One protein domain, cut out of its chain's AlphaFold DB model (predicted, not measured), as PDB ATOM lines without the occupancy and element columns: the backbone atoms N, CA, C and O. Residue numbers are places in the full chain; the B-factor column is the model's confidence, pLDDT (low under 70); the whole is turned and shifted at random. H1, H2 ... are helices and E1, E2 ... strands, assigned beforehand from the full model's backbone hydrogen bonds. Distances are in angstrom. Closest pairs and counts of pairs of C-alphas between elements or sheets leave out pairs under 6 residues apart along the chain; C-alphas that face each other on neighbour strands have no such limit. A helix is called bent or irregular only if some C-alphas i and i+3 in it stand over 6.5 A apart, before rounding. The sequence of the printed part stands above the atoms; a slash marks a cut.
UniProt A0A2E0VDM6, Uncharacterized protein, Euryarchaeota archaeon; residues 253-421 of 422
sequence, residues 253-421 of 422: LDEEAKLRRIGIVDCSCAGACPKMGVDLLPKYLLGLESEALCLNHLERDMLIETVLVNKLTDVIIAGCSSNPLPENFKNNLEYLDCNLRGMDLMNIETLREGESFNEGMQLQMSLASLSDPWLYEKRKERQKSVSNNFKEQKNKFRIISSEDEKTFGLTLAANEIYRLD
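This is residues 253 to 421 of the 422 residues of an uncharacterized protein of Euryarchaeota archaeon (UniProt A0A2E0VDM6). The model has two lobes set side by side along its longest axis: one is a four-stranded parallel sheet with H1 lying lengthwise over one face and H2 beside H1, and the other is the helical hairpin H4 and H5 with a small two-stranded sheet, E5 and E6, packed through E6 on H4. In the second lobe H3 sits close to H4 and E6, while H6 makes the end of the domain farthest from the first lobe. The printed part has 169 residues, with six named helices and six named strands in the order E1 E2 H1 E3 H2 E4 H3 H4 H5 H6 E5 E6, a mixed class of helices and strands. The larger sheet has the order E2 E1 E3 E4, parallel throughout, and E5 and E6 are parallel too. The whole is compact and rounded, with a radius of gyration of the C-alphas of 15.8 A and spans of 44 by 37 by 28 A.

Find C-alpha 262 at (32.208, -57.336, -35.013), where E1, residues 262 to 267, sets out on its 15.7 A. In the same sheet look for E2, residues 286 to 290, 13.3 A; E3, residues 314 to 317; and E4, residues 339 to 342. From C-alpha 297 at (31.839, -55.076, -13.704), H1, residues 297 to 310, runs 19.8 A; H2 is residues 327 to 335, 12.1 A. Next come H3, residues 345 to 350, and H4, residues 359 to 369, 15.5 A. H5, residues 376 to 389, is 20.6 A long, and H6 is residues 391 to 396. Both H5 and H6 are irregular: C-alphas 377 and 380 are 7.3 A apart, and C-alphas 392 and 395 are 7.8 A apart. E5, residues 398 to 402, and E6, residues 416 to 420, are each 13.2 A; E6 ends at C-alpha 420, (34.820, -38.033, -40.883).

Start at the inner strand E1. Towards E2, N 264 and O 286 are 2.7 A apart, within hydrogen-bond range; towards E3, N 263 and O 314 are 2.8 A apart. E3 and the edge strand E4 are parallel neighbours, with N 315 and O 339 2.8 A apart, within hydrogen-bond range. H1 is on this sheet at a height of 9.8 A, over E1 and along the strands, at 13 degrees to E1 on the local plane: two layers, a helix on one face of a sheet. E2, H1 and E3 form a split strand-helix-strand unit, with E1 between its two parallel strands; E3, H2 and E4 form a strand-helix-strand unit of neighbour strands, and both crossovers are right-handed. H2 only grazes the sheet, with residues 330 to 334. It touches H1, the same way at a shallow tilt of 5 degrees; the closest C-alphas, of Ile 304 and Leu 333, are 6.9 A apart. Now turn to H4, which is apart from E1. H4 and H5 form a helical hairpin and touch at a shallow tilt of 23 degrees, opposite ways; the closest C-alphas, of Ala 368 and Arg 382, are 5.4 A apart. The closest C-alphas of H4 and E6, of Ser 369 and Leu 420, are 5.8 A apart. Between E5 and E6, N 417 and O 398 are 2.8 A apart, within hydrogen-bond range. H3 is close to H4 but not clearly touching, with the closest C-alphas, of Leu 345 and Leu 363, 8.0 A apart; H6 is likewise close to H5, about perpendicular at 80 degrees, with those of Ser 387 and Lys 394 8.0 A apart. In H1, H2, H3 and H4 every O i to N i+4 pair is within hydrogen-bond range; H5 has 8 of 10, and H6 has 0 of 2 but 2 of 3 O i to N i+3 pairs.

The two C-alphas farthest apart, of Tyr 335 and Asn 395, are 46.3 A from each other. The printed part has no cut. The long links are E1 to E2, 18 residues, and E5 to E6, 13 residues; within the latter, residues 412 to 413 pair with residues 352 to 353, parallel. The mean pLDDT of the printed part is 84.6, and it is under 70 at residues 392 to 395 and 403 to 409.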
ATOM      1  N   LEU A 253      34.387 -59.598 -44.214       83.50
ATOM      2  CA  LEU A 253      35.652 -60.142 -44.708       83.50
ATOM      3  C   LEU A 253      36.700 -59.036 -44.803       83.50
ATOM      4  O   LEU A 253      36.429 -57.977 -45.377       83.50
ATOM      5  N   ASP A 254      37.886 -59.329 -44.286       79.31
ATOM      6  CA  ASP A 254      39.073 -58.482 -44.412       79.31
ATOM      7  C   ASP A 254      39.731 -58.559 -45.793       79.31
ATOM      8  O   ASP A 254      39.376 -59.393 -46.630       79.31
ATOM      9  N   GLU A 255      40.774 -57.745 -45.986       76.88
ATOM     10  CA  GLU A 255      41.734 -57.840 -47.100       76.88
ATOM     11  C   GLU A 255      42.314 -59.250 -47.261       76.88
ATOM     12  O   GLU A 255      42.476 -59.730 -48.379       76.88
ATOM     13  N   GLU A 256      42.555 -59.947 -46.150       81.00
ATOM     14  CA  GLU A 256      43.092 -61.315 -46.123       81.00
ATOM     15  C   GLU A 256      42.005 -62.397 -46.264       81.00
ATOM     16  O   GLU A 256      42.266 -63.579 -46.044       81.00
ATOM     17  N   ALA A 257      40.763 -62.011 -46.579       80.81
ATOM     18  CA  ALA A 257      39.589 -62.889 -46.600       80.81
ATOM     19  C   ALA A 257      39.316 -63.622 -45.268       80.81
ATOM     20  O   ALA A 257      38.585 -64.615 -45.230       80.81
ATOM     21  N   LYS A 258      39.858 -63.116 -44.152       84.38
ATOM     22  CA  LYS A 258      39.518 -63.571 -42.803       84.38
ATOM     23  C   LYS A 258      38.140 -63.027 -42.417       84.38
ATOM     24  O   LYS A 258      37.850 -61.852 -42.632       84.38
ATOM     25  N   LEU A 259      37.289 -63.881 -41.848       87.00
ATOM     26  CA  LEU A 259      35.977 -63.479 -41.342       87.00
ATOM     27  C   LEU A 259      36.140 -62.757 -39.998       87.00
ATOM     28  O   LEU A 259      36.415 -63.395 -38.980       87.00
ATOM     29  N   ARG A 260      35.933 -61.442 -39.994       88.00
ATOM     30  CA  ARG A 260      35.816 -60.626 -38.788       88.00
ATOM     31  C   ARG A 260      34.391 -60.583 -38.275       88.00
ATOM     32  O   ARG A 260      33.436 -60.325 -39.011       88.00
ATOM     33  N   ARG A 261      34.252 -60.816 -36.977       90.25
ATOM     34  CA  ARG A 261      32.983 -60.824 -36.251       90.25
ATOM     35  C   ARG A 261      32.977 -59.638 -35.310       90.25
ATOM     36  O   ARG A 261      33.730 -59.611 -34.341       90.25
ATOM     37  N   ILE A 262      32.146 -58.657 -35.632       90.94
ATOM     38  CA  ILE A 262      32.208 -57.336 -35.013       90.94
ATOM     39  C   ILE A 262      31.032 -57.175 -34.046       90.94
ATOM     40  O   ILE A 262      29.868 -57.304 -34.441       90.94
ATOM     41  N   GLY A 263      31.351 -56.879 -32.788       92.38
ATOM     42  CA  GLY A 263      30.403 -56.451 -31.766       92.38
ATOM     43  C   GLY A 263      30.455 -54.942 -31.558       92.38
ATOM     44  O   GLY A 263      31.528 -54.364 -31.422       92.38
ATOM     45  N   ILE A 264      29.297 -54.296 -31.519       91.81
ATOM     46  CA  ILE A 264      29.136 -52.877 -31.220       91.81
ATOM     47  C   ILE A 264      28.497 -52.759 -29.846       91.81
ATOM     48  O   ILE A 264      27.431 -53.323 -29.596       91.81
ATOM     49  N   VAL A 265      29.158 -52.014 -28.969       92.38
ATOM     50  CA  VAL A 265      28.699 -51.751 -27.608       92.38
ATOM     51  C   VAL A 265      28.276 -50.294 -27.525       92.38
ATOM     52  O   VAL A 265      29.112 -49.387 -27.542       92.38
ATOM     53  N   ASP A 266      26.971 -50.074 -27.446       91.38
ATOM     54  CA  ASP A 266      26.397 -48.768 -27.158       91.38
ATOM     55  C   ASP A 266      26.463 -48.530 -25.648       91.38
ATOM     56  O   ASP A 266      25.794 -49.209 -24.869       91.38
ATOM     57  N   CYS A 267      27.358 -47.640 -25.221       91.06
ATOM     58  CA  CYS A 267      27.616 -47.350 -23.814       91.06
ATOM     59  C   CYS A 267      27.184 -45.922 -23.511       91.06
ATOM     60  O   CYS A 267      27.834 -44.981 -23.972       91.06
ATOM     61  N   SER A 268      26.164 -45.752 -22.666       89.75
ATOM     62  CA  SER A 268      25.672 -44.416 -22.294       89.75
ATOM     63  C   SER A 268      26.624 -43.640 -21.371       89.75
ATOM     64  O   SER A 268      26.370 -42.486 -21.038       89.75
ATOM     65  N   CYS A 269      27.748 -44.242 -20.968       88.62
ATOM     66  CA  CYS A 269      28.810 -43.611 -20.178       88.62
ATOM     67  C   CYS A 269      28.272 -42.928 -18.906       88.62
ATOM     68  O   CYS A 269      28.600 -41.778 -18.626       88.62
ATOM     69  N   ALA A 270      27.424 -43.639 -18.153       87.31
ATOM     70  CA  ALA A 270      26.710 -43.122 -16.980       87.31
ATOM     71  C   ALA A 270      25.794 -41.917 -17.290       87.31
ATOM     72  O   ALA A 270      25.624 -41.024 -16.463       87.31
ATOM     73  N   GLY A 271      25.200 -41.906 -18.487       84.50
ATOM     74  CA  GLY A 271      24.294 -40.860 -18.966       84.50
ATOM     75  C   GLY A 271      24.983 -39.687 -19.670       84.50
ATOM     76  O   GLY A 271      24.303 -38.744 -20.054       84.50
ATOM     77  N   ALA A 272      26.307 -39.729 -19.852       84.31
ATOM     78  CA  ALA A 272      27.042 -38.702 -20.594       84.31
ATOM     79  C   ALA A 272      26.858 -38.805 -22.118       84.31
ATOM     80  O   ALA A 272      27.056 -37.824 -22.828       84.31
ATOM     81  N   CYS A 273      26.495 -39.987 -22.615       84.25
ATOM     82  CA  CYS A 273      26.191 -40.248 -24.014       84.25
ATOM     83  C   CYS A 273      24.753 -40.786 -24.105       84.25
ATOM     84  O   CYS A 273      24.393 -41.655 -23.302       84.25
ATOM     85  N   PRO A 274      23.914 -40.296 -25.031       82.75
ATOM     86  CA  PRO A 274      22.573 -40.831 -25.199       82.75
ATOM     87  C   PRO A 274      22.613 -42.211 -25.887       82.75
ATOM     88  O   PRO A 274      23.668 -42.656 -26.350       82.75
ATOM     89  N   LYS A 275      21.481 -42.926 -25.874       84.31
ATOM     90  CA  LYS A 275      21.376 -44.298 -26.392       84.31
ATOM     91  C   LYS A 275      21.145 -44.297 -27.897       84.31
ATOM     92  O   LYS A 275      20.026 -44.108 -28.371       84.31
ATOM     93  N   MET A 276      22.174 -44.674 -28.639       75.38
ATOM     94  CA  MET A 276      22.231 -44.492 -30.081       75.38
ATOM     95  C   MET A 276      21.426 -45.502 -30.901       75.38
ATOM     96  O   MET A 276      21.398 -45.414 -32.125       75.38
ATOM     97  N   GLY A 277      20.715 -46.431 -30.267       75.81
ATOM     98  CA  GLY A 277      19.752 -47.290 -30.952       75.81
ATOM     99  C   GLY A 277      20.434 -48.430 -31.698       75.81
ATOM    100  O   GLY A 277      20.545 -48.446 -32.926       75.81
ATOM    101  N   VAL A 278      20.837 -49.431 -30.924       77.44
ATOM    102  CA  VAL A 278      21.468 -50.668 -31.393       77.44
ATOM    103  C   VAL A 278      20.580 -51.446 -32.379       77.44
ATOM    104  O   VAL A 278      21.088 -52.083 -33.300       77.44
ATOM    105  N   ASP A 279      19.255 -51.330 -32.258       76.38
ATOM    106  CA  ASP A 279      18.265 -51.992 -33.125       76.38
ATOM    107  C   ASP A 279      18.360 -51.594 -34.605       76.38
ATOM    108  O   ASP A 279      17.911 -52.326 -35.490       76.38
ATOM    109  N   LEU A 280      18.940 -50.428 -34.894       78.50
ATOM    110  CA  LEU A 280      19.095 -49.920 -36.256       78.50
ATOM    111  C   LEU A 280      20.300 -50.547 -36.971       78.50
ATOM    112  O   LEU A 280      20.471 -50.332 -38.174       78.50
ATOM    113  N   LEU A 281      21.148 -51.300 -36.263       82.25
ATOM    114  CA  LEU A 281      22.356 -51.880 -36.831       82.25
ATOM    115  C   LEU A 281      22.048 -52.982 -37.866       82.25
ATOM    116  O   LEU A 281      21.094 -53.751 -37.728       82.25
ATOM    117  N   PRO A 282      22.878 -53.104 -38.917       81.19
ATOM    118  CA  PRO A 282      22.790 -54.213 -39.856       81.19
ATOM    119  C   PRO A 282      22.888 -55.585 -39.173       81.19
ATOM    120  O   PRO A 282      23.711 -55.790 -38.289       81.19
ATOM    121  N   LYS A 283      22.133 -56.575 -39.668       80.50
ATOM    122  CA  LYS A 283      22.037 -57.933 -39.082       80.50
ATOM    123  C   LYS A 283      23.347 -58.732 -39.008       80.50
ATOM    124  O   LYS A 283      23.363 -59.784 -38.383       80.50
ATOM    125  N   TYR A 284      24.398 -58.304 -39.708       84.44
ATOM    126  CA  TYR A 284      25.722 -58.937 -39.661       84.44
ATOM    127  C   TYR A 284      26.615 -58.372 -38.543       84.44
ATOM    128  O   TYR A 284      27.733 -58.849 -38.367       84.44
ATOM    129  N   LEU A 285      26.137 -57.360 -37.815       86.38
ATOM    130  CA  LEU A 285      26.778 -56.786 -36.638       86.38
ATOM    131  C   LEU A 285      26.037 -57.239 -35.386       86.38
ATOM    132  O   LEU A 285      24.807 -57.312 -35.373       86.38
ATOM    133  N   LEU A 286      26.794 -57.526 -34.330       88.50
ATOM    134  CA  LEU A 286      26.216 -57.803 -33.025       88.50
ATOM    135  C   LEU A 286      26.105 -56.501 -32.247       88.50
ATOM    136  O   LEU A 286      27.080 -55.773 -32.131       88.50
ATOM    137  N   GLY A 287      24.933 -56.218 -31.705       88.12
ATOM    138  CA  GLY A 287      24.692 -55.017 -30.929       88.12
ATOM    139  C   GLY A 287      24.438 -55.323 -29.456       88.12
ATOM    140  O   GLY A 287      23.632 -56.204 -29.153       88.12
ATOM    141  N   LEU A 288      25.100 -54.602 -28.549       88.88
ATOM    142  CA  LEU A 288      24.903 -54.701 -27.102       88.88
ATOM    143  C   LEU A 288      24.708 -53.309 -26.495       88.88
ATOM    144  O   LEU A 288      25.472 -52.393 -26.787       88.88
ATOM    145  N   GLU A 289      23.718 -53.167 -25.620       88.88
ATOM    146  CA  GLU A 289      23.531 -51.956 -24.818       88.88
ATOM    147  C   GLU A 289      24.203 -52.096 -23.450       88.88
ATOM    148  O   GLU A 289      24.124 -53.142 -22.803       88.88
ATOM    149  N   SER A 290      24.823 -51.015 -22.990       89.19
ATOM    150  CA  SER A 290      25.472 -50.899 -21.683       89.19
ATOM    151  C   SER A 290      25.264 -49.494 -21.116       89.19
ATOM    152  O   SER A 290      25.139 -48.521 -21.861       89.19
ATOM    153  N   GLU A 291      25.199 -49.367 -19.791       90.12
ATOM    154  CA  GLU A 291      25.012 -48.062 -19.151       90.12
ATOM    155  C   GLU A 291      26.356 -47.423 -18.807       90.12
ATOM    156  O   GLU A 291      26.606 -46.247 -19.076       90.12
ATOM    157  N   ALA A 292      27.254 -48.194 -18.200       90.25
ATOM    158  CA  ALA A 292      28.515 -47.668 -17.706       90.25
ATOM    159  C   ALA A 292      29.575 -48.768 -17.649       90.25
ATOM    160  O   ALA A 292      29.983 -49.195 -16.567       90.25
ATOM    161  N   LEU A 293      30.090 -49.166 -18.814       90.88
ATOM    162  CA  LEU A 293      31.090 -50.233 -18.938       90.88
ATOM    163  C   LEU A 293      32.343 -49.994 -18.066       90.88
ATOM    164  O   LEU A 293      32.931 -50.935 -17.535       90.88
ATOM    165  N   CYS A 294      32.736 -48.733 -17.858       89.69
ATOM    166  CA  CYS A 294      33.885 -48.369 -17.020       89.69
ATOM    167  C   CYS A 294      33.653 -48.614 -15.519       89.69
ATOM    168  O   CYS A 294      34.604 -48.894 -14.792       89.69
ATOM    169  N   LEU A 295      32.405 -48.505 -15.046       90.38
ATOM    170  CA  LEU A 295      32.051 -48.591 -13.624       90.38
ATOM    171  C   LEU A 295      31.462 -49.959 -13.262       90.38
ATOM    172  O   LEU A 295      31.754 -50.509 -12.200       90.38
ATOM    173  N   ASN A 296      30.648 -50.531 -14.146       90.81
ATOM    174  CA  ASN A 296      29.918 -51.760 -13.888       90.81
ATOM    175  C   ASN A 296      30.728 -52.984 -14.340       90.81
ATOM    176  O   ASN A 296      30.990 -53.190 -15.523       90.81
ATOM    177  N   HIS A 297      31.141 -53.825 -13.389       89.56
ATOM    178  CA  HIS A 297      31.839 -55.076 -13.704       89.56
ATOM    179  C   HIS A 297      30.908 -56.116 -14.343       89.56
ATOM    180  O   HIS A 297      31.347 -56.840 -15.223       89.56
ATOM    181  N   LEU A 298      29.615 -56.131 -13.993       88.19
ATOM    182  CA  LEU A 298      28.663 -57.109 -14.532       88.19
ATOM    183  C   LEU A 298      28.442 -56.936 -16.042       88.19
ATOM    184  O   LEU A 298      28.275 -57.921 -16.754       88.19
ATOM    185  N   GLU A 299      28.452 -55.691 -16.528       89.00
ATOM    186  CA  GLU A 299      28.375 -55.377 -17.963       89.00
ATOM    187  C   GLU A 299      29.646 -55.808 -18.701       89.00
ATOM    188  O   GLU A 299      29.571 -56.348 -19.803       89.00
ATOM    189  N   ARG A 300      30.815 -55.629 -18.072       91.19
ATOM    190  CA  ARG A 300      32.097 -56.094 -18.617       91.19
ATOM    191  C   ARG A 300      32.160 -57.612 -18.708       91.19
ATOM    192  O   ARG A 300      32.562 -58.130 -19.745       91.19
ATOM    193  N   ASP A 301      31.723 -58.308 -17.665       89.81
ATOM    194  CA  ASP A 301      31.677 -59.768 -17.642       89.81
ATOM    195  C   ASP A 301      30.710 -60.293 -18.722       89.81
ATOM    196  O   ASP A 301      31.057 -61.203 -19.471       89.81
ATOM    197  N   MET A 302      29.538 -59.662 -18.884       88.38
ATOM    198  CA  MET A 302      28.584 -59.989 -19.956       88.38
ATOM    199  C   MET A 302      29.179 -59.766 -21.355       88.38
ATOM    200  O   MET A 302      28.953 -60.564 -22.266       88.38
ATOM    201  N   LEU A 303      29.950 -58.695 -21.548       90.88
ATOM    202  CA  LEU A 303      30.617 -58.416 -22.818       90.88
ATOM    203  C   LEU A 303      31.712 -59.449 -23.120       90.88
ATOM    204  O   LEU A 303      31.763 -59.955 -24.237       90.88
ATOM    205  N   ILE A 304      32.530 -59.820 -22.131       91.62
ATOM    206  CA  ILE A 304      33.533 -60.892 -22.265       91.62
ATOM    207  C   ILE A 304      32.859 -62.210 -22.657       91.62
ATOM    208  O   ILE A 304      33.288 -62.880 -23.596       91.62
ATOM    209  N   GLU A 305      31.773 -62.570 -21.977       88.06
ATOM    210  CA  GLU A 305      31.002 -63.776 -22.276       88.06
ATOM    211  C   GLU A 305      30.430 -63.737 -23.703       88.06
ATOM    212  O   GLU A 305      30.503 -64.716 -24.444       88.06
ATOM    213  N   THR A 306      29.940 -62.572 -24.136       88.62
ATOM    214  CA  THR A 306      29.458 -62.352 -25.508       88.62
ATOM    215  C   THR A 306      30.560 -62.556 -26.539       88.62
ATOM    216  O   THR A 306      30.313 -63.193 -27.567       88.62
ATOM    217  N   VAL A 307      31.765 -62.049 -26.266       91.56
ATOM    218  CA  VAL A 307      32.951 -62.226 -27.116       91.56
ATOM    219  C   VAL A 307      33.330 -63.699 -27.206       91.56
ATOM    220  O   VAL A 307      33.544 -64.190 -28.311       91.56
ATOM    221  N   LEU A 308      33.330 -64.420 -26.083       89.00
ATOM    222  CA  LEU A 308      33.657 -65.845 -26.031       89.00
ATOM    223  C   LEU A 308      32.644 -66.700 -26.811       89.00
ATOM    224  O   LEU A 308      33.030 -67.482 -27.680       89.00
ATOM    225  N   VAL A 309      31.345 -66.529 -26.539       84.00
ATOM    226  CA  VAL A 309      30.265 -67.318 -27.163       84.00
ATOM    227  C   VAL A 309      30.182 -67.052 -28.664       84.00
ATOM    228  O   VAL A 309      30.036 -67.983 -29.457       84.00
ATOM    229  N   ASN A 310      30.304 -65.788 -29.073       87.12
ATOM    230  CA  ASN A 310      30.236 -65.404 -30.479       87.12
ATOM    231  C   ASN A 310      31.594 -65.391 -31.181       87.12
ATOM    232  O   ASN A 310      31.626 -65.060 -32.362       87.12
ATOM    233  N   LYS A 311      32.703 -65.732 -30.520       88.62
ATOM    234  CA  LYS A 311      34.058 -65.644 -31.097       88.62
ATOM    235  C   LYS A 311      34.274 -64.315 -31.835       88.62
ATOM    236  O   LYS A 311      34.589 -64.302 -33.027       88.62
ATOM    237  N   LEU A 312      33.955 -63.207 -31.163       91.81
ATOM    238  CA  LEU A 312      34.100 -61.877 -31.755       91.81
ATOM    239  C   LEU A 312      35.584 -61.567 -31.951       91.81
ATOM    240  O   LEU A 312      36.390 -61.840 -31.071       91.81
ATOM    241  N   THR A 313      35.923 -60.999 -33.106       91.81
ATOM    242  CA  THR A 313      37.291 -60.566 -33.426       91.81
ATOM    243  C   THR A 313      37.508 -59.098 -33.093       91.81
ATOM    244  O   THR A 313      38.632 -58.684 -32.832       91.81
ATOM    245  N   ASP A 314      36.439 -58.296 -33.114       92.69
ATOM    246  CA  ASP A 314      36.509 -56.863 -32.857       92.69
ATOM    247  C   ASP A 314      35.308 -56.416 -32.025       92.69
ATOM    248  O   ASP A 314      34.159 -56.759 -32.317       92.69
ATOM    249  N   VAL A 315      35.579 -55.595 -31.017       94.19
ATOM    250  CA  VAL A 315      34.579 -54.906 -30.203       94.19
ATOM    251  C   VAL A 315      34.781 -53.406 -30.352       94.19
ATOM    252  O   VAL A 315      35.852 -52.873 -30.061       94.19
ATOM    253  N   ILE A 316      33.734 -52.717 -30.795       93.31
ATOM    254  CA  ILE A 316      33.721 -51.274 -31.019       93.31
ATOM    255  C   ILE A 316      32.776 -50.634 -30.006       93.31
ATOM    256  O   ILE A 316      31.572 -50.884 -30.015       93.31
ATOM    257  N   ILE A 317      33.318 -49.782 -29.146       93.25
ATOM    258  CA  ILE A 317      32.554 -49.025 -28.158       93.25
ATOM    259  C   ILE A 317      32.141 -47.696 -28.773       93.25
ATOM    260  O   ILE A 317      32.982 -46.916 -29.217       93.25
ATOM    261  N   ALA A 318      30.837 -47.436 -28.783       89.69
ATOM    262  CA  ALA A 318      30.270 -46.202 -29.304       89.69
ATOM    263  C   ALA A 318      30.580 -45.000 -28.401       89.69
ATOM    264  O   ALA A 318      31.081 -43.988 -28.880       89.69
ATOM    265  N   GLY A 319      30.346 -45.139 -27.095       85.44
ATOM    266  CA  GLY A 319      30.432 -44.035 -26.138       85.44
ATOM    267  C   GLY A 319      31.840 -43.455 -25.958       85.44
ATOM    268  O   GLY A 319      32.109 -42.340 -26.392       85.44
ATOM    269  N   CYS A 320      32.738 -44.188 -25.292       85.88
ATOM    270  CA  CYS A 320      34.063 -43.690 -24.907       85.88
ATOM    271  C   CYS A 320      35.194 -44.165 -25.838       85.88
ATOM    272  O   CYS A 320      35.054 -45.133 -26.584       85.88
ATOM    273  N   SER A 321      36.365 -43.533 -25.727       84.81
ATOM    274  CA  SER A 321      37.612 -43.882 -26.436       84.81
ATOM    275  C   SER A 321      38.285 -45.196 -25.996       84.81
ATOM    276  O   SER A 321      39.440 -45.432 -26.338       84.81
ATOM    277  N   SER A 322      37.608 -46.071 -25.236       86.69
ATOM    278  CA  SER A 322      38.115 -47.335 -24.646       86.69
ATOM    279  C   SER A 322      39.276 -47.225 -23.635       86.69
ATOM    280  O   SER A 322      39.436 -48.094 -22.778       86.69
ATOM    281  N   ASN A 323      40.019 -46.116 -23.637       87.56
ATOM    282  CA  ASN A 323      41.059 -45.790 -22.661       87.56
ATOM    283  C   ASN A 323      40.634 -45.913 -21.185       87.56
ATOM    284  O   ASN A 323      41.402 -46.515 -20.430       87.56
ATOM    285  N   PRO A 324      39.452 -45.419 -20.747       87.00
ATOM    286  CA  PRO A 324      39.065 -45.440 -19.331       87.00
ATOM    287  C   PRO A 324      38.698 -46.834 -18.794       87.00
ATOM    288  O   PRO A 324      38.328 -46.963 -17.627       87.00
ATOM    289  N   LEU A 325      38.757 -47.878 -19.626       90.94
ATOM    290  CA  LEU A 325      38.419 -49.233 -19.210       90.94
ATOM    291  C   LEU A 325      39.563 -49.880 -18.420       90.94
ATOM    292  O   LEU A 325      40.728 -49.676 -18.762       90.94
ATOM    293  N   PRO A 326      39.254 -50.700 -17.399       91.31
ATOM    294  CA  PRO A 326      40.286 -51.349 -16.594       91.31
ATOM    295  C   PRO A 326      41.174 -52.303 -17.402       91.31
ATOM    296  O   PRO A 326      40.676 -53.071 -18.225       91.31
ATOM    297  N   GLU A 327      42.473 -52.323 -17.100       90.06
ATOM    298  CA  GLU A 327      43.465 -53.149 -17.809       90.06
ATOM    299  C   GLU A 327      43.146 -54.649 -17.755       90.06
ATOM    300  O   GLU A 327      43.255 -55.335 -18.764       90.06
ATOM    301  N   ASN A 328      42.626 -55.157 -16.629       89.25
ATOM    302  CA  ASN A 328      42.197 -56.561 -16.527       89.25
ATOM    303  C   ASN A 328      41.163 -56.935 -17.604       89.25
ATOM    304  O   ASN A 328      41.199 -58.033 -18.148       89.25
ATOM    305  N   PHE A 329      40.249 -56.016 -17.932       91.12
ATOM    306  CA  PHE A 329      39.247 -56.236 -18.971       91.12
ATOM    307  C   PHE A 329      39.876 -56.227 -20.371       91.12
ATOM    308  O   PHE A 329      39.541 -57.084 -21.186       91.12
ATOM    309  N   LYS A 330      40.817 -55.313 -20.637       92.38
ATOM    310  CA  LYS A 330      41.548 -55.261 -21.914       92.38
ATOM    311  C   LYS A 330      42.377 -56.530 -22.136       92.38
ATOM    312  O   LYS A 330      42.258 -57.142 -23.190       92.38
ATOM    313  N   ASN A 331      43.096 -56.983 -21.109       91.94
ATOM    314  CA  ASN A 331      43.886 -58.218 -21.145       91.94
ATOM    315  C   ASN A 331      43.018 -59.457 -21.422       91.94
ATOM    316  O   ASN A 331      43.443 -60.359 -22.136       91.94
ATOM    317  N   ASN A 332      41.792 -59.509 -20.883       92.69
ATOM    318  CA  ASN A 332      40.855 -60.599 -21.174       92.69
ATOM    319  C   ASN A 332      40.413 -60.607 -22.643       92.69
ATOM    320  O   ASN A 332      40.289 -61.678 -23.228       92.69
ATOM    321  N   LEU A 333      40.174 -59.436 -23.243       92.75
ATOM    322  CA  LEU A 333      39.831 -59.346 -24.664       92.75
ATOM    323  C   LEU A 333      41.020 -59.699 -25.559       92.75
ATOM    324  O   LEU A 333      40.845 -60.440 -26.522       92.75
ATOM    325  N   GLU A 334      42.223 -59.250 -25.201       92.25
ATOM    326  CA  GLU A 334      43.458 -59.619 -25.896       92.25
ATOM    327  C   GLU A 334      43.707 -61.133 -25.825       92.25
ATOM    328  O   GLU A 334      44.023 -61.756 -26.833       92.25
ATOM    329  N   TYR A 335      43.462 -61.760 -24.669       91.81
ATOM    330  CA  TYR A 335      43.529 -63.215 -24.513       91.81
ATOM    331  C   TYR A 335      42.522 -63.975 -25.397       91.81
ATOM    332  O   TYR A 335      42.770 -65.122 -25.767       91.81
ATOM    333  N   LEU A 336      41.388 -63.355 -25.734       92.25
ATOM    334  CA  LEU A 336      40.376 -63.907 -26.639       92.25
ATOM    335  C   LEU A 336      40.638 -63.567 -28.120       92.25
ATOM    336  O   LEU A 336      39.755 -63.798 -28.945       92.25
ATOM    337  N   ASP A 337      41.813 -63.020 -28.460       91.56
ATOM    338  CA  ASP A 337      42.166 -62.507 -29.794       91.56
ATOM    339  C   ASP A 337      41.158 -61.462 -30.324       91.56
ATOM    340  O   ASP A 337      40.877 -61.382 -31.525       91.56
ATOM    341  N   CYS A 338      40.586 -60.661 -29.417       93.44
ATOM    342  CA  CYS A 338      39.574 -59.659 -29.725       93.44
ATOM    343  C   CYS A 338      40.135 -58.234 -29.604       93.44
ATOM    344  O   CYS A 338      40.506 -57.779 -28.521       93.44
ATOM    345  N   ASN A 339      40.101 -57.481 -30.705       92.81
ATOM    346  CA  ASN A 339      40.539 -56.088 -30.745       92.81
ATOM    347  C   ASN A 339      39.485 -55.158 -30.137       92.81
ATOM    348  O   ASN A 339      38.336 -55.132 -30.581       92.81
ATOM    349  N   LEU A 340      39.884 -54.342 -29.165       92.81
ATOM    350  CA  LEU A 340      39.025 -53.338 -28.542       92.81
ATOM    351  C   LEU A 340      39.264 -51.954 -29.156       92.81
ATOM    352  O   LEU A 340      40.402 -51.498 -29.240       92.81
ATOM    353  N   ARG A 341      38.188 -51.264 -29.543       91.00
ATOM    354  CA  ARG A 341      38.230 -49.917 -30.133       91.00
ATOM    355  C   ARG A 341      37.181 -49.021 -29.486       91.00
ATOM    356  O   ARG A 341      36.107 -49.494 -29.121       91.00
ATOM    357  N   GLY A 342      37.457 -47.724 -29.394       90.44
ATOM    358  CA  GLY A 342      36.483 -46.711 -28.985       90.44
ATOM    359  C   GLY A 342      36.289 -45.667 -30.078       90.44
ATOM    360  O   GLY A 342      37.272 -45.185 -30.630       90.44
ATOM    361  N   MET A 343      35.037 -45.329 -30.390       86.12
ATOM    362  CA  MET A 343      34.688 -44.280 -31.362       86.12
ATOM    363  C   MET A 343      34.607 -42.888 -30.737       86.12
ATOM    364  O   MET A 343      34.535 -41.906 -31.469       86.12
ATOM    365  N   ASP A 344      34.609 -42.811 -29.402       87.00
ATOM    366  CA  ASP A 344      34.586 -41.557 -28.646       87.00
ATOM    367  C   ASP A 344      33.431 -40.622 -29.049       87.00
ATOM    368  O   ASP A 344      33.577 -39.400 -29.113       87.00
ATOM    369  N   LEU A 345      32.251 -41.197 -29.326       86.00
ATOM    370  CA  LEU A 345      31.070 -40.424 -29.719       86.00
ATOM    371  C   LEU A 345      30.589 -39.496 -28.606       86.00
ATOM    372  O   LEU A 345      29.941 -38.496 -28.899       86.00
ATOM    373  N   MET A 346      30.976 -39.766 -27.357       86.19
ATOM    374  CA  MET A 346      30.812 -38.832 -26.250       86.19
ATOM    375  C   MET A 346      31.363 -37.443 -26.601       86.19
ATOM    376  O   MET A 346      30.683 -36.450 -26.361       86.19
ATOM    377  N   ASN A 347      32.540 -37.350 -27.229       85.56
ATOM    378  CA  ASN A 347      33.098 -36.059 -27.627       85.56
ATOM    379  C   ASN A 347      32.241 -35.376 -28.698       85.56
ATOM    380  O   ASN A 347      31.992 -34.179 -28.600       85.56
ATOM    381  N   ILE A 348      31.723 -36.119 -29.678       83.69
ATOM    382  CA  ILE A 348      30.841 -35.559 -30.715       83.69
ATOM    383  C   ILE A 348      29.531 -35.045 -30.107       83.69
ATOM    384  O   ILE A 348      29.095 -33.945 -30.442       83.69
ATOM    385  N   GLU A 349      28.936 -35.791 -29.178       83.50
ATOM    386  CA  GLU A 349      27.690 -35.383 -28.526       83.50
ATOM    387  C   GLU A 349      27.888 -34.198 -27.566       83.50
ATOM    388  O   GLU A 349      27.009 -33.347 -27.469       83.50
ATOM    389  N   THR A 350      29.063 -34.035 -26.942       84.38
ATOM    390  CA  THR A 350      29.351 -32.828 -26.137       84.38
ATOM    391  C   THR A 350      29.462 -31.539 -26.955       84.38
ATOM    392  O   THR A 350      29.290 -30.455 -26.402       84.38
ATOM    393  N   LEU A 351      29.731 -31.632 -28.262       85.19
ATOM    394  CA  LEU A 351      29.775 -30.474 -29.165       85.19
ATOM    395  C   LEU A 351      28.381 -30.061 -29.655       85.19
ATOM    396  O   LEU A 351      28.252 -29.057 -30.361       85.19
ATOM    397  N   ARG A 352      27.345 -30.843 -29.329       84.94
ATOM    398  CA  ARG A 352      25.989 -30.644 -29.831       84.94
ATOM    399  C   ARG A 352      25.184 -29.696 -28.945       84.94
ATOM    400  O   ARG A 352      25.114 -29.843 -27.728       84.94
ATOM    401  N   GLU A 353      24.501 -28.750 -29.577       82.94
ATOM    402  CA  GLU A 353      23.505 -27.897 -28.937       82.94
ATOM    403  C   GLU A 353      22.137 -28.600 -28.940       82.94
ATOM    404  O   GLU A 353      21.401 -28.576 -29.930       82.94
ATOM    405  N   GLY A 354      21.800 -29.230 -27.811       79.25
ATOM    406  CA  GLY A 354      20.531 -29.936 -27.594       79.25
ATOM    407  C   GLY A 354      20.588 -31.436 -27.894       79.25
ATOM    408  O   GLY A 354      21.616 -31.973 -28.296       79.25
ATOM    409  N   GLU A 355      19.466 -32.126 -27.679       75.12
ATOM    410  CA  GLU A 355      19.351 -33.564 -27.947       75.12
ATOM    411  C   GLU A 355      19.360 -33.841 -29.453       75.12
ATOM    412  O   GLU A 355      18.737 -33.121 -30.242       75.12
ATOM    413  N   SER A 356      20.072 -34.887 -29.869       74.94
ATOM    414  CA  SER A 356      20.142 -35.228 -31.283       74.94
ATOM    415  C   SER A 356      18.802 -35.784 -31.779       74.94
ATOM    416  O   SER A 356      18.160 -36.606 -31.129       74.94
ATOM    417  N   PHE A 357      18.390 -35.385 -32.983       73.62
ATOM    418  CA  PHE A 357      17.155 -35.903 -33.576       73.62
ATOM    419  C   PHE A 357      17.264 -37.356 -34.069       73.62
ATOM    420  O   PHE A 357      16.230 -37.969 -34.345       73.62
ATOM    421  N   ASN A 358      18.476 -37.887 -34.281       77.44
ATOM    422  CA  ASN A 358      18.661 -39.188 -34.931       77.44
ATOM    423  C   ASN A 358      20.006 -39.854 -34.589       77.44
ATOM    424  O   ASN A 358      20.919 -39.939 -35.416       77.44
ATOM    425  N   GLU A 359      20.110 -40.350 -33.361       74.06
ATOM    426  CA  GLU A 359      21.340 -40.923 -32.800       74.06
ATOM    427  C   GLU A 359      21.827 -42.164 -33.567       74.06
ATOM    428  O   GLU A 359      23.023 -42.318 -33.825       74.06
ATOM    429  N   GLY A 360      20.906 -43.002 -34.054       82.06
ATOM    430  CA  GLY A 360      21.260 -44.193 -34.836       82.06
ATOM    431  C   GLY A 360      21.905 -43.881 -36.178       82.06
ATOM    432  O   GLY A 360      22.758 -44.638 -36.651       82.06
ATOM    433  N   MET A 361      21.572 -42.737 -36.780       84.19
ATOM    434  CA  MET A 361      22.261 -42.292 -37.986       84.19
ATOM    435  C   MET A 361      23.674 -41.787 -37.668       84.19
ATOM    436  O   MET A 361      24.594 -42.087 -38.432       84.19
ATOM    437  N   GLN A 362      23.873 -41.077 -36.549       87.19
ATOM    438  CA  GLN A 362      25.204 -40.651 -36.098       87.19
ATOM    439  C   GLN A 362      26.110 -41.863 -35.842       87.19
ATOM    440  O   GLN A 362      27.235 -41.904 -36.348       87.19
ATOM    441  N   LEU A 363      25.602 -42.888 -35.149       87.56
ATOM    442  CA  LEU A 363      26.319 -44.140 -34.906       87.56
ATOM    443  C   LEU A 363      26.719 -44.830 -36.217       87.56
ATOM    444  O   LEU A 363      27.893 -45.134 -36.428       87.56
ATOM    445  N   GLN A 364      25.771 -45.037 -37.136       87.94
ATOM    446  CA  GLN A 364      26.057 -45.698 -38.416       87.94
ATOM    447  C   GLN A 364      27.017 -44.904 -39.301       87.94
ATOM    448  O   GLN A 364      27.854 -45.499 -39.979       87.94
ATOM    449  N   MET A 365      26.915 -43.574 -39.307       87.94
ATOM    450  CA  MET A 365      27.823 -42.724 -40.076       87.94
ATOM    451  C   MET A 365      29.247 -42.784 -39.515       87.94
ATOM    452  O   MET A 365      30.213 -42.858 -40.277       87.94
ATOM    453  N   SER A 366      29.374 -42.816 -38.190       88.06
ATOM    454  CA  SER A 366      30.664 -42.931 -37.507       88.06
ATOM    455  C   SER A 366      31.299 -44.302 -37.763       88.06
ATOM    456  O   SER A 366      32.446 -44.372 -38.198       88.06
ATOM    457  N   LEU A 367      30.520 -45.387 -37.668       88.62
ATOM    458  CA  LEU A 367      30.952 -46.740 -38.050       88.62
ATOM    459  C   LEU A 367      31.376 -46.827 -39.522       88.62
ATOM    460  O   LEU A 367      32.384 -47.451 -39.854       88.62
ATOM    461  N   ALA A 368      30.629 -46.180 -40.420       87.25
ATOM    462  CA  ALA A 368      30.959 -46.132 -41.840       87.25
ATOM    463  C   ALA A 368      32.263 -45.375 -42.128       87.25
ATOM    464  O   ALA A 368      32.844 -45.589 -43.190       87.25
ATOM    465  N   SER A 369      32.714 -44.519 -41.205       87.88
ATOM    466  CA  SER A 369      33.935 -43.720 -41.338       87.88
ATOM    467  C   SER A 369      35.192 -44.459 -40.846       87.88
ATOM    468  O   SER A 369      36.300 -44.112 -41.250       87.88
ATOM    469  N   LEU A 370      35.043 -45.539 -40.069       86.56
ATOM    470  CA  LEU A 370      36.164 -46.364 -39.600       86.56
ATOM    471  C   LEU A 370      36.875 -47.093 -40.752       86.56
ATOM    472  O   LEU A 370      36.219 -47.641 -41.643       86.56
ATOM    473  N   SER A 371      38.208 -47.127 -40.703       82.94
ATOM    474  CA  SER A 371      39.112 -47.747 -41.693       82.94
ATOM    475  C   SER A 371      39.646 -49.131 -41.301       82.94
ATOM    476  O   SER A 371      40.312 -49.783 -42.092       82.94
ATOM    477  N   ASP A 372      39.371 -49.588 -40.086       80.94
ATOM    478  CA  ASP A 372      39.703 -50.923 -39.590       80.94
ATOM    479  C   ASP A 372      38.616 -51.243 -38.549       80.94
ATOM    480  O   ASP A 372      38.383 -50.405 -37.665       80.94
ATOM    481  N   PRO A 373      37.836 -52.335 -38.669       79.81
ATOM    482  CA  PRO A 373      38.013 -53.555 -39.484       79.81
ATOM    483  C   PRO A 373      37.621 -53.485 -40.972       79.81
ATOM    484  O   PRO A 373      37.680 -54.491 -41.667       79.81
ATOM    485  N   TRP A 374      37.182 -52.338 -41.493       85.38
ATOM    486  CA  TRP A 374      36.712 -52.241 -42.882       85.38
ATOM    487  C   TRP A 374      37.682 -51.515 -43.798       85.38
ATOM    488  O   TRP A 374      38.122 -50.428 -43.467       85.38
ATOM    489  N   LEU A 375      37.806 -51.990 -45.036       83.81
ATOM    490  CA  LEU A 375      38.587 -51.347 -46.097       83.81
ATOM    491  C   LEU A 375      38.369 -49.829 -46.201       83.81
ATOM    492  O   LEU A 375      37.230 -49.352 -46.350       83.81
ATOM    493  N   TYR A 376      39.481 -49.091 -46.225       83.75
ATOM    494  CA  TYR A 376      39.515 -47.643 -46.435       83.75
ATOM    495  C   TYR A 376      38.835 -47.243 -47.755       83.75
ATOM    496  O   TYR A 376      37.980 -46.358 -47.785       83.75
ATOM    497  N   GLU A 377      39.122 -47.968 -48.840       84.50
ATOM    498  CA  GLU A 377      38.595 -47.682 -50.183       84.50
ATOM    499  C   GLU A 377      37.058 -47.704 -50.241       84.50
ATOM    500  O   GLU A 377      36.434 -46.916 -50.955       84.50
ATOM    501  N   LYS A 378      36.425 -48.566 -49.434       84.62
ATOM    502  CA  LYS A 378      34.964 -48.720 -49.382       84.62
ATOM    503  C   LYS A 378      34.278 -47.736 -48.433       84.62
ATOM    504  O   LYS A 378      33.058 -47.796 -48.276       84.62
ATOM    505  N   ARG A 379      35.005 -46.815 -47.788       86.06
ATOM    506  CA  ARG A 379      34.425 -45.839 -46.847       86.06
ATOM    507  C   ARG A 379      33.335 -44.984 -47.497       86.06
ATOM    508  O   ARG A 379      32.208 -44.941 -47.007       86.06
ATOM    509  N   LYS A 380      33.636 -44.354 -48.639       86.19
ATOM    510  CA  LYS A 380      32.682 -43.475 -49.347       86.19
ATOM    511  C   LYS A 380      31.422 -44.226 -49.781       86.19
ATOM    512  O   LYS A 380      30.319 -43.680 -49.730       86.19
ATOM    513  N   GLU A 381      31.568 -45.489 -50.178       87.31
ATOM    514  CA  GLU A 381      30.443 -46.357 -50.531       87.31
ATOM    515  C   GLU A 381      29.561 -46.657 -49.308       87.31
ATOM    516  O   GLU A 381      28.339 -46.496 -49.381       87.31
ATOM    517  N   ARG A 382      30.167 -46.994 -48.161       87.31
ATOM    518  CA  ARG A 382      29.456 -47.222 -46.891       87.31
ATOM    519  C   ARG A 382      28.719 -45.973 -46.412       87.31
ATOM    520  O   ARG A 382      27.525 -46.043 -46.131       87.31
ATOM    521  N   GLN A 383      29.374 -44.815 -46.402       87.81
ATOM    522  CA  GLN A 383      28.747 -43.541 -46.021       87.81
ATOM    523  C   GLN A 383      27.556 -43.191 -46.933       87.81
ATOM    524  O   GLN A 383      26.509 -42.709 -46.478       87.81
ATOM    525  N   LYS A 384      27.674 -43.476 -48.239       87.25
ATOM    526  CA  LYS A 384      26.578 -43.311 -49.203       87.25
ATOM    527  C   LYS A 384      25.442 -44.308 -48.955       87.25
ATOM    528  O   LYS A 384      24.281 -43.929 -49.094       87.25
ATOM    529  N   SER A 385      25.753 -45.547 -48.572       86.62
ATOM    530  CA  SER A 385      24.766 -46.560 -48.177       86.62
ATOM    531  C   SER A 385      23.965 -46.118 -46.949       86.62
ATOM    532  O   SER A 385      22.738 -46.092 -47.016       86.62
ATOM    533  N   VAL A 386      24.627 -45.640 -45.889       86.06
ATOM    534  CA  VAL A 386      23.953 -45.095 -44.694       86.06
ATOM    535  C   VAL A 386      23.039 -43.929 -45.078       86.06
ATOM    536  O   VAL A 386      21.851 -43.927 -44.765       86.06
ATOM    537  N   SER A 387      23.546 -42.981 -45.870       84.88
ATOM    538  CA  SER A 387      22.747 -41.848 -46.364       84.88
ATOM    539  C   SER A 387      21.535 -42.277 -47.205       84.88
ATOM    540  O   SER A 387      20.537 -41.558 -47.269       84.88
ATOM    541  N   ASN A 388      21.620 -43.423 -47.890       85.19
ATOM    542  CA  ASN A 388      20.514 -43.991 -48.653       85.19
ATOM    543  C   ASN A 388      19.468 -44.652 -47.746       85.19
ATOM    544  O   ASN A 388      18.282 -44.508 -48.028       85.19
ATOM    545  N   ASN A 389      19.895 -45.330 -46.679       83.50
ATOM    546  CA  ASN A 389      18.999 -45.996 -45.731       83.50
ATOM    547  C   ASN A 389      18.119 -44.989 -44.976       83.50
ATOM    548  O   ASN A 389      16.941 -45.248 -44.762       83.50
ATOM    549  N   PHE A 390      18.645 -43.798 -44.672       79.81
ATOM    550  CA  PHE A 390      17.905 -42.722 -43.995       79.81
ATOM    551  C   PHE A 390      17.292 -41.680 -44.957       79.81
ATOM    552  O   PHE A 390      16.999 -40.548 -44.565       79.81
ATOM    553  N   LYS A 391      17.072 -42.036 -46.234       75.31
ATOM    554  CA  LYS A 391      16.553 -41.117 -47.274       75.31
ATOM    555  C   LYS A 391      15.230 -40.440 -46.922       75.31
ATOM    556  O   LYS A 391      15.056 -39.272 -47.258       75.31
ATOM    557  N   GLU A 392      14.314 -41.141 -46.261       69.94
ATOM    558  CA  GLU A 392      12.990 -40.601 -45.908       69.94
ATOM    559  C   GLU A 392      13.070 -39.455 -44.888       69.94
ATOM    560  O   GLU A 392      12.188 -38.602 -44.821       69.94
ATOM    561  N   GLN A 393      14.167 -39.385 -44.131       68.31
ATOM    562  CA  GLN A 393      14.403 -38.371 -43.107       68.31
ATOM    563  C   GLN A 393      15.348 -37.255 -43.584       68.31
ATOM    564  O   GLN A 393      15.607 -36.314 -42.840       68.31
ATOM    565  N   LYS A 394      15.826 -37.312 -44.834       62.31
ATOM    566  CA  LYS A 394      16.911 -36.469 -45.372       62.31
ATOM    567  C   LYS A 394      16.641 -34.962 -45.345       62.31
ATOM    568  O   LYS A 394      17.583 -34.182 -45.300       62.31
ATOM    569  N   ASN A 395      15.375 -34.550 -45.324       62.47
ATOM    570  CA  ASN A 395      14.992 -33.137 -45.206       62.47
ATOM    571  C   ASN A 395      15.054 -32.606 -43.762       62.47
ATOM    572  O   ASN A 395      14.833 -31.418 -43.548       62.47
ATOM    573  N   LYS A 396      15.311 -33.473 -42.773       70.31
ATOM    574  CA  LYS A 396      15.328 -33.126 -41.347       70.31
ATOM    575  C   LYS A 396      16.731 -32.990 -40.764       70.31
ATOM    576  O   LYS A 396      16.833 -32.543 -39.631       70.31
ATOM    577  N   PHE A 397      17.784 -33.353 -41.499       75.31
ATOM    578  CA  PHE A 397      19.153 -33.334 -40.988       75.31
ATOM    579  C   PHE A 397      20.167 -32.816 -42.012       75.31
ATOM    580  O   PHE A 397      19.959 -32.909 -43.223       75.31
ATOM    581  N   ARG A 398      21.292 -32.289 -41.522       82.19
ATOM    582  CA  ARG A 398      22.408 -31.783 -42.333       82.19
ATOM    583  C   ARG A 398      23.685 -32.546 -41.989       82.19
ATOM    584  O   ARG A 398      24.011 -32.705 -40.824       82.19
ATOM    585  N   ILE A 399      24.407 -33.033 -42.996       81.69
ATOM    586  CA  ILE A 399      25.671 -33.759 -42.788       81.69
ATOM    587  C   ILE A 399      26.825 -32.754 -42.830       81.69
ATOM    588  O   ILE A 399      26.956 -32.026 -43.817       81.69
ATOM    589  N   ILE A 400      27.648 -32.734 -41.785       82.62
ATOM    590  CA  ILE A 400      28.888 -31.960 -41.700       82.62
ATOM    591  C   ILE A 400      30.056 -32.923 -41.885       82.62
ATOM    592  O   ILE A 400      30.187 -33.891 -41.140       82.62
ATOM    593  N   SER A 401      30.888 -32.662 -42.890       80.81
ATOM    594  CA  SER A 401      32.111 -33.417 -43.161       80.81
ATOM    595  C   SER A 401      33.338 -32.673 -42.644       80.81
ATOM    596  O   SER A 401      33.487 -31.485 -42.938       80.81
ATOM    597  N   SER A 402      34.225 -33.377 -41.944       77.69
ATOM    598  CA  SER A 402      35.565 -32.897 -41.587       77.69
ATOM    599  C   SER A 402      36.636 -33.800 -42.196       77.69
ATOM    600  O   SER A 402      36.478 -35.023 -42.209       77.69
ATOM    601  N   GLU A 403      37.720 -33.193 -42.679       69.62
ATOM    602  CA  GLU A 403      38.946 -33.891 -43.098       69.62
ATOM    603  C   GLU A 403      39.938 -34.057 -41.932       69.62
ATOM    604  O   GLU A 403      40.849 -34.868 -42.017       69.62
ATOM    605  N   ASP A 404      39.753 -33.368 -40.804       64.94
ATOM    606  CA  ASP A 404      40.596 -33.540 -39.617       64.94
ATOM    607  C   ASP A 404      39.840 -34.276 -38.499       64.94
ATOM    608  O   ASP A 404      38.672 -33.974 -38.231       64.94
ATOM    609  N   GLU A 405      40.531 -35.192 -37.802       63.56
ATOM    610  CA  GLU A 405      40.049 -35.851 -36.568       63.56
ATOM    611  C   GLU A 405      39.860 -34.860 -35.409       63.56
ATOM    612  O   GLU A 405      39.121 -35.120 -34.460       63.56
ATOM    613  N   LYS A 406      40.529 -33.703 -35.458       61.19
ATOM    614  CA  LYS A 406      40.439 -32.690 -34.405       61.19
ATOM    615  C   LYS A 406      39.142 -31.899 -34.551       61.19
ATOM    616  O   LYS A 406      39.007 -31.066 -35.437       61.19
ATOM    617  N   THR A 407      38.226 -32.091 -33.609       65.50
ATOM    618  CA  THR A 407      36.915 -31.423 -33.558       65.50
ATOM    619  C   THR A 407      36.919 -30.096 -32.783       65.50
ATOM    620  O   THR A 407      35.869 -29.570 -32.415       65.50
ATOM    621  N   PHE A 408      38.096 -29.524 -32.508       64.50
ATOM    622  CA  PHE A 408      38.215 -28.326 -31.676       64.50
ATOM    623  C   PHE A 408      37.535 -27.107 -32.325       64.50
ATOM    624  O   PHE A 408      37.920 -26.681 -33.412       64.50
ATOM    625  N   GLY A 409      36.550 -26.526 -31.632       69.00
ATOM    626  CA  GLY A 409      35.807 -25.345 -32.088       69.00
ATOM    627  C   GLY A 409      34.612 -25.637 -33.005       69.00
ATOM    628  O   GLY A 409      33.979 -24.691 -33.468       69.00
ATOM    629  N   LEU A 410      34.285 -26.910 -33.255       80.06
ATOM    630  CA  LEU A 410      33.033 -27.298 -33.909       80.06
ATOM    631  C   LEU A 410      31.873 -27.221 -32.914       80.06
ATOM    632  O   LEU A 410      31.957 -27.773 -31.822       80.06
ATOM    633  N   THR A 411      30.777 -26.587 -33.316       81.88
ATOM    634  CA  THR A 411      29.478 -26.712 -32.651       81.88
ATOM    635  C   THR A 411      28.505 -27.358 -33.626       81.88
ATOM    636  O   THR A 411      28.472 -27.002 -34.806       81.88
ATOM    637  N   LEU A 412      27.763 -28.358 -33.156       84.00
ATOM    638  CA  LEU A 412      26.793 -29.099 -33.960       84.00
ATOM    639  C   LEU A 412      25.383 -28.727 -33.511       84.00
ATOM    640  O   LEU A 412      25.071 -28.773 -32.325       84.00
ATOM    641  N   ALA A 413      24.493 -28.406 -34.440       84.69
ATOM    642  CA  ALA A 413      23.078 -28.277 -34.110       84.69
ATOM    643  C   ALA A 413      22.435 -29.656 -33.837       84.69
ATOM    644  O   ALA A 413      22.910 -30.702 -34.292       84.69
ATOM    645  N   ALA A 414      21.286 -29.673 -33.156       83.00
ATOM    646  CA  ALA A 414      20.505 -30.890 -32.888       83.00
ATOM    647  C   ALA A 414      20.201 -31.742 -34.144       83.00
ATOM    648  O   ALA A 414      20.066 -32.964 -34.066       83.00
ATOM    649  N   ASN A 415      20.094 -31.107 -35.315       83.88
ATOM    650  CA  ASN A 415      19.809 -31.745 -36.600       83.88
ATOM    651  C   ASN A 415      21.058 -31.994 -37.470       83.88
ATOM    652  O   ASN A 415      20.926 -32.396 -38.629       83.88
ATOM    653  N   GLU A 416      22.259 -31.743 -36.958       85.19
ATOM    654  CA  GLU A 416      23.503 -31.933 -37.701       85.19
ATOM    655  C   GLU A 416      24.152 -33.282 -37.382       85.19
ATOM    656  O   GLU A 416      24.151 -33.743 -36.246       85.19
ATOM    657  N   ILE A 417      24.684 -33.958 -38.398       84.56
ATOM    658  CA  ILE A 417      25.319 -35.273 -38.271       84.56
ATOM    659  C   ILE A 417      26.767 -35.132 -38.698       84.56
ATOM    660  O   ILE A 417      27.046 -34.715 -39.825       84.56
ATOM    661  N   TYR A 418      27.679 -35.490 -37.803       83.81
ATOM    662  CA  TYR A 418      29.109 -35.409 -38.050       83.81
ATOM    663  C   TYR A 418      29.599 -36.640 -38.814       83.81
ATOM    664  O   TYR A 418      29.246 -37.776 -38.481       83.81
ATOM    665  N   ARG A 419      30.422 -36.410 -39.838       82.81
ATOM    666  CA  ARG A 419      31.055 -37.433 -40.672       82.81
ATOM    667  C   ARG A 419      32.541 -37.117 -40.834       82.81
ATOM    668  O   ARG A 419      32.897 -35.999 -41.202       82.81
ATOM    669  N   LEU A 420      33.387 -38.122 -40.621       79.12
ATOM    670  CA  LEU A 420      34.820 -38.033 -40.883       79.12
ATOM    671  C   LEU A 420      35.115 -38.543 -42.300       79.12
ATOM    672  O   LEU A 420      34.731 -39.664 -42.646       79.12
ATOM    673  N   ASP A 421      35.771 -37.727 -43.123       73.12
ATOM    674  CA  ASP A 421      36.097 -38.083 -44.509       73.12
ATOM    675  C   ASP A 421      37.557 -38.544 -44.697       73.12
ATOM    676  O   ASP A 421      37.831 -39.215 -45.700       73.12
TER     677      ASP A 421